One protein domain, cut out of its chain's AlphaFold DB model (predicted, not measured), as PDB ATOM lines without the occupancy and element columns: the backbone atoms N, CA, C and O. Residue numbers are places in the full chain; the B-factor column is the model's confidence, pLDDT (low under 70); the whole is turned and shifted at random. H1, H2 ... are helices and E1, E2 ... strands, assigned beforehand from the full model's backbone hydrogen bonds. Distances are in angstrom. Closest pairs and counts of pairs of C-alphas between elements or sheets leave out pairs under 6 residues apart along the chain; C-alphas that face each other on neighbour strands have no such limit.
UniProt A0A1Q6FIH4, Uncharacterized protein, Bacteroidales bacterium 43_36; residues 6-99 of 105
ATOM      1  N   TYR A   6     204.304 243.673 341.610       96.25
ATOM      2  CA  TYR A   6     203.433 243.878 340.455       96.25
ATOM      3  C   TYR A   6     203.853 245.086 339.601       96.25
ATOM      4  O   TYR A   6     203.594 245.081 338.399       96.25
ATOM      5  N   ILE A   7     204.540 246.080 340.185       97.94
ATOM      6  CA  ILE A   7     204.969 247.299 339.484       97.94
ATOM      7  C   ILE A   7     205.868 246.959 338.299       97.94
ATOM      8  O   ILE A   7     205.709 247.551 337.239       97.94
ATOM      9  N   LYS A   8     206.736 245.946 338.423       97.38
ATOM     10  CA  LYS A   8     207.566 245.497 337.299       97.38
ATOM     11  C   LYS A   8     206.716 245.153 336.073       97.38
ATOM     12  O   LYS A   8     207.020 245.600 334.979       97.38
ATOM     13  N   HIS A   9     205.639 244.394 336.259       96.94
ATOM     14  CA  HIS A   9     204.770 243.980 335.159       96.94
ATOM     15  C   HIS A   9     203.938 245.135 334.590       96.94
ATOM     16  O   HIS A   9     203.642 245.141 333.399       96.94
ATOM     17  N   ILE A  10     203.564 246.107 335.431       97.62
ATOM     18  CA  ILE A  10     202.919 247.341 334.970       97.62
ATOM     19  C   ILE A  10     203.884 248.130 334.083       97.62
ATOM     20  O   ILE A  10     203.516 248.487 332.968       97.62
ATOM     21  N   VAL A  11     205.120 248.348 334.539       97.31
ATOM     22  CA  VAL A  11     206.153 249.058 333.772       97.31
ATOM     23  C   VAL A  11     206.460 248.326 332.466       97.31
ATOM     24  O   VAL A  11     206.414 248.960 331.419       97.31
ATOM     25  N   ASP A  12     206.654 247.001 332.503       96.19
ATOM     26  CA  ASP A  12     206.874 246.181 331.302       96.19
ATOM     27  C   ASP A  12     205.755 246.412 330.256       96.19
ATOM     28  O   ASP A  12     206.027 246.543 329.059       96.19
ATOM     29  N   ARG A  13     204.488 246.504 330.693       95.56
ATOM     30  CA  ARG A  13     203.341 246.792 329.814       95.56
ATOM     31  C   ARG A  13     203.340 248.234 329.302       95.56
ATOM     32  O   ARG A  13     203.124 248.447 328.112       95.56
ATOM     33  N   LEU A  14     203.595 249.215 330.167       95.19
ATOM     34  CA  LEU A  14     203.639 250.632 329.789       95.19
ATOM     35  C   LEU A  14     204.679 250.900 328.694       95.19
ATOM     36  O   LEU A  14     204.389 251.640 327.750       95.19
ATOM     37  N   THR A  15     205.850 250.262 328.798       92.50
ATOM     38  CA  THR A  15     206.978 250.437 327.868       92.50
ATOM     39  C   THR A  15     206.887 249.598 326.594       92.50
ATOM     40  O   THR A  15     207.636 249.848 325.658       92.50
ATOM     41  N   SER A  16     206.015 248.584 326.553       90.12
ATOM     42  CA  SER A  16     205.806 247.737 325.364       90.12
ATOM     43  C   SER A  16     204.557 248.098 324.559       90.12
ATOM     44  O   SER A  16     204.389 247.602 323.449       90.12
ATOM     45  N   SER A  17     203.677 248.939 325.104       81.06
ATOM     46  CA  SER A  17     202.457 249.370 324.428       81.06
ATOM     47  C   SER A  17     202.727 250.474 323.406       81.06
ATOM     48  O   SER A  17     203.219 251.548 323.764       81.06
ATOM     49  N   ASP A  18     202.300 250.236 322.162       74.00
ATOM     50  CA  ASP A  18     202.253 251.237 321.085       74.00
ATOM     51  C   ASP A  18     201.166 252.305 321.318       74.00
ATOM     52  O   ASP A  18     201.148 253.340 320.646       74.00
ATOM     53  N   SER A  19     200.244 252.076 322.264       78.38
ATOM     54  CA  SER A  19     199.249 253.078 322.637       78.38
ATOM     55  C   SER A  19     199.865 254.119 323.561       78.38
ATOM     56  O   SER A  19     200.399 253.812 324.629       78.38
ATOM     57  N   ASN A  20     199.749 255.377 323.155       78.06
ATOM     58  CA  ASN A  20     200.254 256.525 323.901       78.06
ATOM     59  C   ASN A  20     199.215 257.102 324.876       78.06
ATOM     60  O   ASN A  20     199.583 257.848 325.777       78.06
ATOM     61  N   ASN A  21     197.938 256.729 324.732       89.88
ATOM     62  CA  ASN A  21     196.852 257.136 325.620       89.88
ATOM     63  C   ASN A  21     195.943 255.933 325.880       89.88
ATOM     64  O   ASN A  21     195.217 255.495 324.986       89.88
ATOM     65  N   GLU A  22     195.996 255.377 327.085       93.06
ATOM     66  CA  GLU A  22     195.156 254.246 327.468       93.06
ATOM     67  C   GLU A  22     194.946 254.179 328.979       93.06
ATOM     68  O   GLU A  22     195.769 254.638 329.767       93.06
ATOM     69  N   GLU A  23     193.851 253.541 329.373       95.31
ATOM     70  CA  GLU A  23     193.638 253.076 330.735       95.31
ATOM     71  C   GLU A  23     193.520 251.555 330.714       95.31
ATOM     72  O   GLU A  23     192.859 250.975 329.847       95.31
ATOM     73  N   PHE A  24     194.147 250.891 331.676       95.62
ATOM     74  CA  PHE A  24     194.002 249.452 331.836       95.62
ATOM     75  C   PHE A  24     194.083 249.041 333.297       95.62
ATOM     76  O   PHE A  24     194.714 249.696 334.119       95.62
ATOM     77  N   THR A  25     193.484 247.898 333.617       97.06
ATOM     78  CA  THR A  25     193.645 247.266 334.926       97.06
ATOM     79  C   THR A  25     194.659 246.133 334.840       97.06
ATOM     80  O   THR A  25     194.575 245.277 333.954       97.06
ATOM     81  N   LEU A  26     195.612 246.095 335.772       96.62
ATOM     82  CA  LEU A  26     196.569 244.999 335.918       96.62
ATOM     83  C   LEU A  26     196.875 244.763 337.404       96.62
ATOM     84  O   LEU A  26     197.129 245.705 338.144       96.62
ATOM     85  N   TYR A  27     196.833 243.505 337.858       96.00
ATOM     86  CA  TYR A  27     197.008 243.136 339.277       96.00
ATOM     87  C   TYR A  27     196.104 243.916 340.257       96.00
ATOM     88  O   TYR A  27     196.530 244.233 341.360       96.00
ATOM     89  N   ASN A  28     194.852 244.186 339.873       96.00
ATOM     90  CA  ASN A  28     193.875 244.989 340.635       96.00
ATOM     91  C   ASN A  28     194.236 246.475 340.804       96.00
ATOM     92  O   ASN A  28     193.645 247.148 341.643       96.00
ATOM     93  N   HIS A  29     195.146 246.984 339.976       97.38
ATOM     94  CA  HIS A  29     195.479 248.400 339.886       97.38
ATOM     95  C   HIS A  29     195.014 248.945 338.541       97.38
ATOM     96  O   HIS A  29     195.371 248.398 337.494       97.38
ATOM     97  N   LEU A  30     194.200 249.996 338.562       98.06
ATOM     98  CA  LEU A  30     193.981 250.845 337.401       98.06
ATOM     99  C   LEU A  30     195.280 251.602 337.127       98.06
ATOM    100  O   LEU A  30     195.927 252.103 338.044       98.06
ATOM    101  N   VAL A  31     195.657 251.666 335.860       97.81
ATOM    102  CA  VAL A  31     196.815 252.402 335.380       97.81
ATOM    103  C   VAL A  31     196.332 253.313 334.269       97.81
ATOM    104  O   VAL A  31     195.776 252.831 333.279       97.81
ATOM    105  N   GLY A  32     196.530 254.612 334.449       96.56
ATOM    106  CA  GLY A  32     196.370 255.593 333.384       96.56
ATOM    107  C   GLY A  32     197.714 255.821 332.713       96.56
ATOM    108  O   GLY A  32     198.706 256.023 333.404       96.56
ATOM    109  N   LYS A  33     197.754 255.783 331.381       95.56
ATOM    110  CA  LYS A  33     198.891 256.203 330.556       95.56
ATOM    111  C   LYS A  33     198.420 257.341 329.666       95.56
ATOM    112  O   LYS A  33     197.441 257.186 328.933       95.56
ATOM    113  N   GLN A  34     199.122 258.462 329.711       94.56
ATOM    114  CA  GLN A  34     198.831 259.626 328.886       94.56
ATOM    115  C   GLN A  34     200.088 260.138 328.200       94.56
ATOM    116  O   GLN A  34     201.192 260.073 328.733       94.56
ATOM    117  N   SER A  35     199.918 260.687 327.006       89.56
ATOM    118  CA  SER A  35     201.001 261.265 326.231       89.56
ATOM    119  C   SER A  35     200.468 262.396 325.367       89.56
ATOM    120  O   SER A  35     199.598 262.202 324.511       89.56
ATOM    121  N   GLY A  36     201.017 263.591 325.590       77.06
ATOM    122  CA  GLY A  36     200.756 264.765 324.759       77.06
ATOM    123  C   GLY A  36     201.636 264.838 323.506       77.06
ATOM    124  O   GLY A  36     201.355 265.643 322.621       77.06
ATOM    125  N   MET A  37     202.698 264.026 323.416       80.00
ATOM    126  CA  MET A  37     203.656 264.048 322.307       80.00
ATOM    127  C   MET A  37     204.399 262.716 322.144       80.00
ATOM    128  O   MET A  37     204.665 262.012 323.114       80.00
ATOM    129  N   GLY A  38     204.779 262.385 320.907       82.38
ATOM    130  CA  GLY A  38     205.566 261.181 320.633       82.38
ATOM    131  C   GLY A  38     206.912 261.197 321.366       82.38
ATOM    132  O   GLY A  38     207.561 262.235 321.432       82.38
ATOM    133  N   GLY A  39     207.326 260.043 321.897       88.38
ATOM    134  CA  GLY A  39     208.583 259.910 322.642       88.38
ATOM    135  C   GLY A  39     208.469 260.158 324.147       88.38
ATOM    136  O   GLY A  39     209.477 260.072 324.833       88.38
ATOM    137  N   PHE A  40     207.267 260.376 324.681       92.06
ATOM    138  CA  PHE A  40     207.041 260.599 326.109       92.06
ATOM    139  C   PHE A  40     205.736 259.948 326.580       92.06
ATOM    140  O   PHE A  40     204.766 259.897 325.819       92.06
ATOM    141  N   PHE A  41     205.675 259.502 327.837       95.38
ATOM    142  CA  PHE A  41     204.405 259.241 328.521       95.38
ATOM    143  C   PHE A  41     204.462 259.622 330.004       95.38
ATOM    144  O   PHE A  41     205.507 259.501 330.637       95.38
ATOM    145  N   ALA A  42     203.314 260.008 330.552       96.69
ATOM    146  CA  ALA A  42     203.030 260.071 331.979       96.69
ATOM    147  C   ALA A  42     202.124 258.897 332.367       96.69
ATOM    148  O   ALA A  42     201.312 258.433 331.553       96.69
ATOM    149  N   ALA A  43     202.289 258.384 333.579       97.50
ATOM    150  CA  ALA A  43     201.520 257.269 334.086       97.50
ATOM    151  C   ALA A  43     201.205 257.410 335.574       97.50
ATOM    152  O   ALA A  43     202.090 257.614 336.400       97.50
ATOM    153  N   THR A  44     199.946 257.142 335.902       98.31
ATOM    154  CA  THR A  44     199.456 257.080 337.279       98.31
ATOM    155  C   THR A  44     199.031 255.646 337.580       98.31
ATOM    156  O   THR A  44     198.241 255.051 336.839       98.31
ATOM    157  N   ILE A  45     199.551 255.066 338.663       98.19
ATOM    158  CA  ILE A  45     199.120 253.763 339.187       98.19
ATOM    159  C   ILE A  45     198.173 254.026 340.353       98.19
ATOM    160  O   ILE A  45     198.594 254.557 341.376       98.19
ATOM    161  N   TYR A  46     196.916 253.611 340.242       98.00
ATOM    162  CA  TYR A  46     195.927 253.753 341.309       98.00
ATOM    163  C   TYR A  46     195.958 252.565 342.275       98.00
ATOM    164  O   TYR A  46     196.313 251.445 341.910       98.00
ATOM    165  N   SER A  47     195.573 252.796 343.529       96.12
ATOM    166  CA  SER A  47     195.591 251.798 344.611       96.12
ATOM    167  C   SER A  47     194.579 250.664 344.429       96.12
ATOM    168  O   SER A  47     194.755 249.593 345.010       96.12
ATOM    169  N   GLY A  48     193.548 250.879 343.616       96.06
ATOM    170  CA  GLY A  48     192.526 249.905 343.249       96.06
ATOM    171  C   GLY A  48     192.171 249.988 341.767       96.06
ATOM    172  O   GLY A  48     192.922 250.521 340.957       96.06
ATOM    173  N   THR A  49     191.004 249.464 341.398       96.69
ATOM    174  CA  THR A  49     190.546 249.376 340.000       96.69
ATOM    175  C   THR A  49     189.803 250.624 339.509       96.69
ATOM    176  O   THR A  49     189.183 250.589 338.450       96.69
ATOM    177  N   ASP A  50     189.847 251.714 340.272       94.19
ATOM    178  CA  ASP A  50     189.240 253.001 339.947       94.19
ATOM    179  C   ASP A  50     190.115 254.164 340.441       94.19
ATOM    180  O   ASP A  50     190.951 254.004 341.334       94.19
ATOM    181  N   ARG A  51     189.886 255.352 339.874       93.12
ATOM    182  CA  ARG A  51     190.632 256.584 340.179       93.12
ATOM    183  C   ARG A  51     190.338 257.211 341.547       93.12
ATOM    184  O   ARG A  51     191.009 258.157 341.936       93.12
ATOM    185  N   TYR A  52     189.323 256.740 342.268       92.81
ATOM    186  CA  TYR A  52     188.915 257.292 343.567       92.81
ATOM    187  C   TYR A  52     189.555 256.547 344.744       92.81
ATOM    188  O   TYR A  52     189.494 257.011 345.881       92.81
ATOM    189  N   SER A  53     190.198 255.410 344.470       89.88
ATOM    190  CA  SER A  53     190.900 254.575 345.451       89.88
ATOM    191  C   SER A  53     192.220 255.165 345.981       89.88
ATOM    192  O   SER A  53     192.817 254.587 346.891       89.88
ATOM    193  N   GLY A  54     192.656 256.309 345.447       94.31
ATOM    194  CA  GLY A  54     193.950 256.931 345.733       94.31
ATOM    195  C   GLY A  54     195.062 256.422 344.815       94.31
ATOM    196  O   GLY A  54     194.889 255.452 344.076       94.31
ATOM    197  N   GLU A  55     196.218 257.072 344.868       96.56
ATOM    198  CA  GLU A  55     197.351 256.811 343.977       96.56
ATOM    199  C   GLU A  55     198.461 256.056 344.712       96.56
ATOM    200  O   GLU A  55     198.727 256.281 345.891       96.56
ATOM    201  N   VAL A  56     199.077 255.104 344.016       97.38
ATOM    202  CA  VAL A  56     200.296 254.413 344.451       97.38
ATOM    203  C   VAL A  56     201.517 255.200 344.003       97.38
ATOM    204  O   VAL A  56     202.479 255.301 344.762       97.38
ATOM    205  N   ALA A  57     201.502 255.701 342.768       98.00
ATOM    206  CA  ALA A  57     202.578 256.504 342.213       98.00
ATOM    207  C   ALA A  57     202.127 257.265 340.969       98.00
ATOM    208  O   ALA A  57     201.305 256.753 340.201       98.00
ATOM    209  N   ASP A  58     202.765 258.410 340.756       98.12
ATOM    210  CA  ASP A  58     202.731 259.186 339.524       98.12
ATOM    211  C   ASP A  58     204.164 259.377 339.010       98.12
ATOM    212  O   ASP A  58     205.088 259.694 339.771       98.12
ATOM    213  N   PHE A  59     204.381 259.073 337.735       98.12
ATOM    214  CA  PHE A  59     205.690 259.151 337.105       98.12
ATOM    215  C   PHE A  59     205.579 259.319 335.597       98.12
ATOM    216  O   PHE A  59     204.607 258.922 334.956       98.12
ATOM    217  N   SER A  60     206.653 259.805 334.994       97.12
ATOM    218  CA  SER A  60     206.756 259.946 333.551       97.12
ATOM    219  C   SER A  60     208.086 259.441 333.007       97.12
ATOM    220  O   SER A  60     209.089 259.318 333.716       97.12
ATOM    221  N   TYR A  61     208.076 259.085 331.726       96.06
ATOM    222  CA  TYR A  61     209.241 258.586 331.021       96.06
ATOM    223  C   TYR A  61     209.377 259.219 329.640       96.06
ATOM    224  O   TYR A  61     208.455 259.188 328.822       96.06
ATOM    225  N   ASP A  62     210.567 259.749 329.380       94.00
ATOM    226  CA  ASP A  62     210.990 260.291 328.093       94.00
ATOM    227  C   ASP A  62     211.914 259.281 327.396       94.00
ATOM    228  O   ASP A  62     213.026 259.002 327.855       94.00
ATOM    229  N   TYR A  63     211.453 258.733 326.271       91.88
ATOM    230  CA  TYR A  63     212.184 257.762 325.457       91.88
ATOM    231  C   TYR A  63     213.386 258.369 324.728       91.88
ATOM    232  O   TYR A  63     214.299 257.629 324.370       91.88
ATOM    233  N   TRP A  64     213.399 259.678 324.466       91.50
ATOM    234  CA  TRP A  64     214.495 260.341 323.755       91.50
ATOM    235  C   TRP A  64     215.662 260.644 324.682       91.50
ATOM    236  O   TRP A  64     216.818 260.436 324.313       91.50
ATOM    237  N   THR A  65     215.367 261.134 325.885       93.00
ATOM    238  CA  THR A  65     216.404 261.455 326.877       93.00
ATOM    239  C   THR A  65     216.695 260.304 327.837       93.00
ATOM    240  O   THR A  65     217.633 260.401 328.626       93.00
ATOM    241  N   HIS A  66     215.907 259.224 327.775       94.25
ATOM    242  CA  HIS A  66     215.912 258.121 328.739       94.25
ATOM    243  C   HIS A  66     215.783 258.614 330.191       94.25
ATOM    244  O   HIS A  66     216.419 258.084 331.106       94.25
ATOM    245  N   SER A  67     214.947 259.633 330.400       96.12
ATOM    246  CA  SER A  67     214.693 260.214 331.718       96.12
ATOM    247  C   SER A  67     213.429 259.620 332.325       96.12
ATOM    248  O   SER A  67     212.349 259.753 331.760       96.12
ATOM    249  N   LEU A  68     213.577 258.983 333.484       97.56
ATOM    250  CA  LEU A  68     212.484 258.617 334.378       97.56
ATOM    251  C   LEU A  68     212.326 259.716 335.424       97.56
ATOM    252  O   LEU A  68     213.278 260.011 336.153       97.56
ATOM    253  N   TYR A  69     211.130 260.279 335.510       97.50
ATOM    254  CA  TYR A  69     210.761 261.252 336.524       97.50
ATOM    255  C   TYR A  69     209.705 260.652 337.449       97.50
ATOM    256  O   TYR A  69     208.643 260.257 336.982       97.50
ATOM    257  N   ILE A  70     210.017 260.530 338.740       98.00
ATOM    258  CA  ILE A  70     209.071 260.107 339.776       98.00
ATOM    259  C   ILE A  70     208.523 261.368 340.446       98.00
ATOM    260  O   ILE A  70     209.261 262.040 341.171       98.00
ATOM    261  N   GLU A  71     207.255 261.671 340.178       96.94
ATOM    262  CA  GLU A  71     206.561 262.873 340.656       96.94
ATOM    263  C   GLU A  71     206.046 262.666 342.081       96.94
ATOM    264  O   GLU A  71     206.334 263.458 342.977       96.94
ATOM    265  N   ASP A  72     205.346 261.552 342.311       96.81
ATOM    266  CA  ASP A  72     204.880 261.155 343.637       96.81
ATOM    267  C   ASP A  72     204.851 259.628 343.788       96.81
ATOM    268  O   ASP A  72     204.741 258.868 342.822       96.81
ATOM    269  N   ALA A  73     204.953 259.158 345.028       96.56
ATOM    270  CA  ALA A  73     204.758 257.760 345.371       96.56
ATOM    271  C   ALA A  73     204.287 257.616 346.819       96.56
ATOM    272  O   ALA A  73     204.861 258.201 347.737       96.56
ATOM    273  N   GLU A  74     203.333 256.711 347.061       95.50
ATOM    274  CA  GLU A  74     202.784 256.459 348.403       95.50
ATOM    275  C   GLU A  74     203.848 255.988 349.414       95.50
ATOM    276  O   GLU A  74     203.630 255.996 350.627       95.50
ATOM    277  N   SER A  75     204.998 255.514 348.924       94.69
ATOM    278  CA  SER A  75     206.159 255.179 349.743       94.69
ATOM    279  C   SER A  75     207.450 255.142 348.928       94.69
ATOM    280  O   SER A  75     207.446 254.858 347.728       94.69
ATOM    281  N   ARG A  76     208.590 255.264 349.623       93.50
ATOM    282  CA  ARG A  76     209.923 255.035 349.040       93.50
ATOM    283  C   ARG A  76     210.037 253.680 348.333       93.50
ATOM    284  O   ARG A  76     210.680 253.569 347.299       93.50
ATOM    285  N   GLN A  77     209.380 252.653 348.869       95.25
ATOM    286  CA  GLN A  77     209.409 251.297 348.316       95.25
ATOM    287  C   GLN A  77     208.647 251.186 346.989       95.25
ATOM    288  O   GLN A  77     209.010 250.354 346.158       95.25
ATOM    289  N   ALA A  78     207.607 252.002 346.789       96.75
ATOM    290  CA  ALA A  78     206.903 252.096 345.514       96.75
ATOM    291  C   ALA A  78     207.782 252.800 344.466       96.75
ATOM    292  O   ALA A  78     207.991 252.240 343.389       96.75
ATOM    293  N   ALA A  79     208.388 253.942 344.819       97.25
ATOM    294  CA  ALA A  79     209.341 254.646 343.956       97.25
ATOM    295  C   ALA A  79     210.527 253.747 343.554       97.25
ATOM    296  O   ALA A  79     210.826 253.590 342.370       97.25
ATOM    297  N   ASP A  80     211.151 253.066 344.523       96.44
ATOM    298  CA  ASP A  80     212.262 252.143 344.268       96.44
ATOM    299  C   ASP A  80     211.852 250.986 343.345       96.44
ATOM    300  O   ASP A  80     212.637 250.575 342.491       96.44
ATOM    301  N   ALA A  81     210.623 250.470 343.466       97.75
ATOM    302  CA  ALA A  81     210.127 249.411 342.591       97.75
ATOM    303  C   ALA A  81     209.959 249.878 341.136       97.75
ATOM    304  O   ALA A  81     210.291 249.116 340.222       97.75
ATOM    305  N   ILE A  82     209.508 251.118 340.912       98.25
ATOM    306  CA  ILE A  82     209.433 251.727 339.573       98.25
ATOM    307  C   ILE A  82     210.848 251.903 339.016       98.25
ATOM    308  O   ILE A  82     211.155 251.405 337.933       98.25
ATOM    309  N   ILE A  83     211.748 252.514 339.793       97.38
ATOM    310  CA  ILE A  83     213.149 252.728 339.406       97.38
ATOM    311  C   ILE A  83     213.831 251.400 339.050       97.38
ATOM    312  O   ILE A  83     214.506 251.301 338.024       97.38
ATOM    313  N   SER A  84     213.666 250.362 339.872       97.06
ATOM    314  CA  SER A  84     214.222 249.034 339.600       97.06
ATOM    315  C   SER A  84     213.653 248.411 338.327       97.06
ATOM    316  O   SER A  84     214.408 247.784 337.582       97.06
ATOM    317  N   ALA A  85     212.358 248.588 338.053       97.69
ATOM    318  CA  ALA A  85     211.744 248.092 336.826       97.69
ATOM    319  C   ALA A  85     212.347 248.774 335.588       97.69
ATOM    320  O   ALA A  85     212.826 248.084 334.690       97.69
ATOM    321  N   PHE A  86     212.451 250.105 335.580       97.31
ATOM    322  CA  PHE A  86     213.076 250.835 334.472       97.31
ATOM    323  C   PHE A  86     214.565 250.520 334.315       97.31
ATOM    324  O   PHE A  86     215.022 250.341 333.189       97.31
ATOM    325  N   LYS A  87     215.327 250.375 335.407       96.19
ATOM    326  CA  LYS A  87     216.739 249.944 335.342       96.19
ATOM    327  C   LYS A  87     216.898 248.559 334.713       96.19
ATOM    328  O   LYS A  87     217.907 248.307 334.063       96.19
ATOM    329  N   SER A  88     215.924 247.665 334.893       95.19
ATOM    330  CA  SER A  88     215.943 246.342 334.259       95.19
ATOM    331  C   SER A  88     215.737 246.408 332.743       95.19
ATOM    332  O   SER A  88     216.187 245.498 332.051       95.19
ATOM    333  N   ILE A  89     215.044 247.432 332.243       93.50
ATOM    334  CA  ILE A  89     214.742 247.614 330.816       93.50
ATOM    335  C   ILE A  89     215.831 248.465 330.144       93.50
ATOM    336  O   ILE A  89     216.290 248.140 329.052       93.50
ATOM    337  N   TYR A  90     216.301 249.514 330.826       91.56
ATOM    338  CA  TYR A  90     217.263 250.501 330.325       91.56
ATOM    339  C   TYR A  90     218.482 250.640 331.267       91.56
ATOM    340  O   TYR A  90     218.654 251.671 331.920       91.56
ATOM    341  N   PRO A  91     219.366 249.631 331.364       85.06
ATOM    342  CA  PRO A  91     220.394 249.568 332.410       85.06
ATOM    343  C   PRO A  91     221.514 250.618 332.307       85.06
ATOM    344  O   PRO A  91     222.121 250.949 333.322       85.06
ATOM    345  N   CYS A  92     221.814 251.136 331.111       82.38
ATOM    346  CA  CYS A  92     223.020 251.944 330.873       82.38
ATOM    347  C   CYS A  92     222.771 253.448 330.667       82.38
ATOM    348  O   CYS A  92     223.732 254.211 330.684       82.38
ATOM    349  N   TYR A  93     221.521 253.879 330.473       80.12
ATOM    350  CA  TYR A  93     221.200 255.244 330.015       80.12
ATOM    351  C   TYR A  93     220.080 255.920 330.809       80.12
ATOM    352  O   TYR A  93     219.641 257.003 330.442       80.12
ATOM    353  N   LEU A  94     219.612 255.297 331.893       94.56
ATOM    354  CA  LEU A  94     218.494 255.821 332.664       94.56
ATOM    355  C   LEU A  94     218.925 257.003 333.542       94.56
ATOM    356  O   LEU A  94     219.629 256.818 334.539       94.56
ATOM    357  N   LYS A  95     218.455 258.206 333.211       96.06
ATOM    358  CA  LYS A  95     218.493 259.359 334.116       96.06
ATOM    359  C   LYS A  95     217.285 259.283 335.047       96.06
ATOM    360  O   LYS A  95     216.173 259.061 334.586       96.06
ATOM    361  N   ILE A  96     217.502 259.462 336.347       96.25
ATOM    362  CA  ILE A  96     216.437 259.413 337.354       96.25
ATOM    363  C   ILE A  96     216.311 260.793 337.990       96.25
ATOM    364  O   ILE A  96     217.303 261.343 338.468       96.25
ATOM    365  N   ILE A  97     215.097 261.326 337.978       95.94
ATOM    366  CA  ILE A  97     214.676 262.518 338.712       95.94
ATOM    367  C   ILE A  97     213.581 262.034 339.666       95.94
ATOM    368  O   ILE A  97     212.704 261.284 339.247       95.94
ATOM    369  N   ASP A  98     213.675 262.353 340.950       95.25
ATOM    370  CA  ASP A  98     212.868 261.699 341.982       95.25
ATOM    371  C   ASP A  98     212.510 262.690 343.091       95.25
ATOM    372  O   ASP A  98     213.275 262.872 344.041       95.25
ATOM    373  N   ASP A  99     211.339 263.312 342.958       93.62
ATOM    374  CA  ASP A  99     210.845 264.336 343.890       93.62
ATOM    375  C   ASP A  99     210.318 263.727 345.200       93.62
ATOM    376  O   ASP A  99     210.067 264.435 346.179       93.62
TER     377      ASP A  99
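This is residues 6 to 99 of the 105 residues of an uncharacterized protein of Bacteroidales bacterium 43_36 (UniProt A0A1Q6FIH4). A twisted wall of six strands has two helices, H1 and H2, packed over one face, the other face bare: two layers, helices on one face of a sheet. There are 94 printed residues, with named elements in the order H1 E1 E2 E3 E4 E5 H2 E6, class mixed, helices and strands. The mixed sheet runs E1 E2 E3 E4 E5 E6; E1 to E5 are a meander, each strand the antiparallel neighbour of the one before, and E6 is parallel to E5. The whole is compact, with a radius of gyration of the C-alphas of 12.1 A and spans of 34 by 28 by 21 A.

E3, residues 40 to 46, forms hairpins with E4, residues 55 to 62 (N 43 and O 59, 2.7 A, within hydrogen-bond range), and E2, residues 29 to 34 (N 34 and O 42, 2.9 A). E1, residues 22 to 26, forms a hairpin with E2, N 24 and O 31 at 3.0 A. E5, residues 67 to 73, forms one with E4, N 60 and O 69 at 2.8 A, and is parallel to E6, residues 95 to 98, N 68 and O 95 at 2.8 A. H2, residues 76 to 89, is on the sheet at a height of 9.3 A, over E4 and E5; its closest C-alphas to E5 are those of Ala 79 and Ala 73, 5.7 A. E5, H2 and E6 are a strand-helix-strand unit, parallel neighbour strands with a helix between, its crossover right-handed. H1, residues 6 to 16, is on the same face at 9.2 A, over E2 and, only just, with 3 C-alphas, E3. H1 and H2 touch, closest C-alphas Lys 8 and Ala 85, 4.9 A, at a steep tilt of 41 degrees, the same way. In both, every O i to N i+4 pair is within hydrogen-bond range.

E4 measures 21.2 A, E3 20.0 A, H2 20.3 A and H1 15.8 A. H1 begins at C-alpha 6 (203.433, 243.878, 340.455); E6 ends at C-alpha 98 (212.868, 261.699, 341.982).

The C-alphas farthest apart, of Tyr 52 and Cys 92, are 36.8 A apart. The printed part has no cut and no long link. No printed residue is under 70.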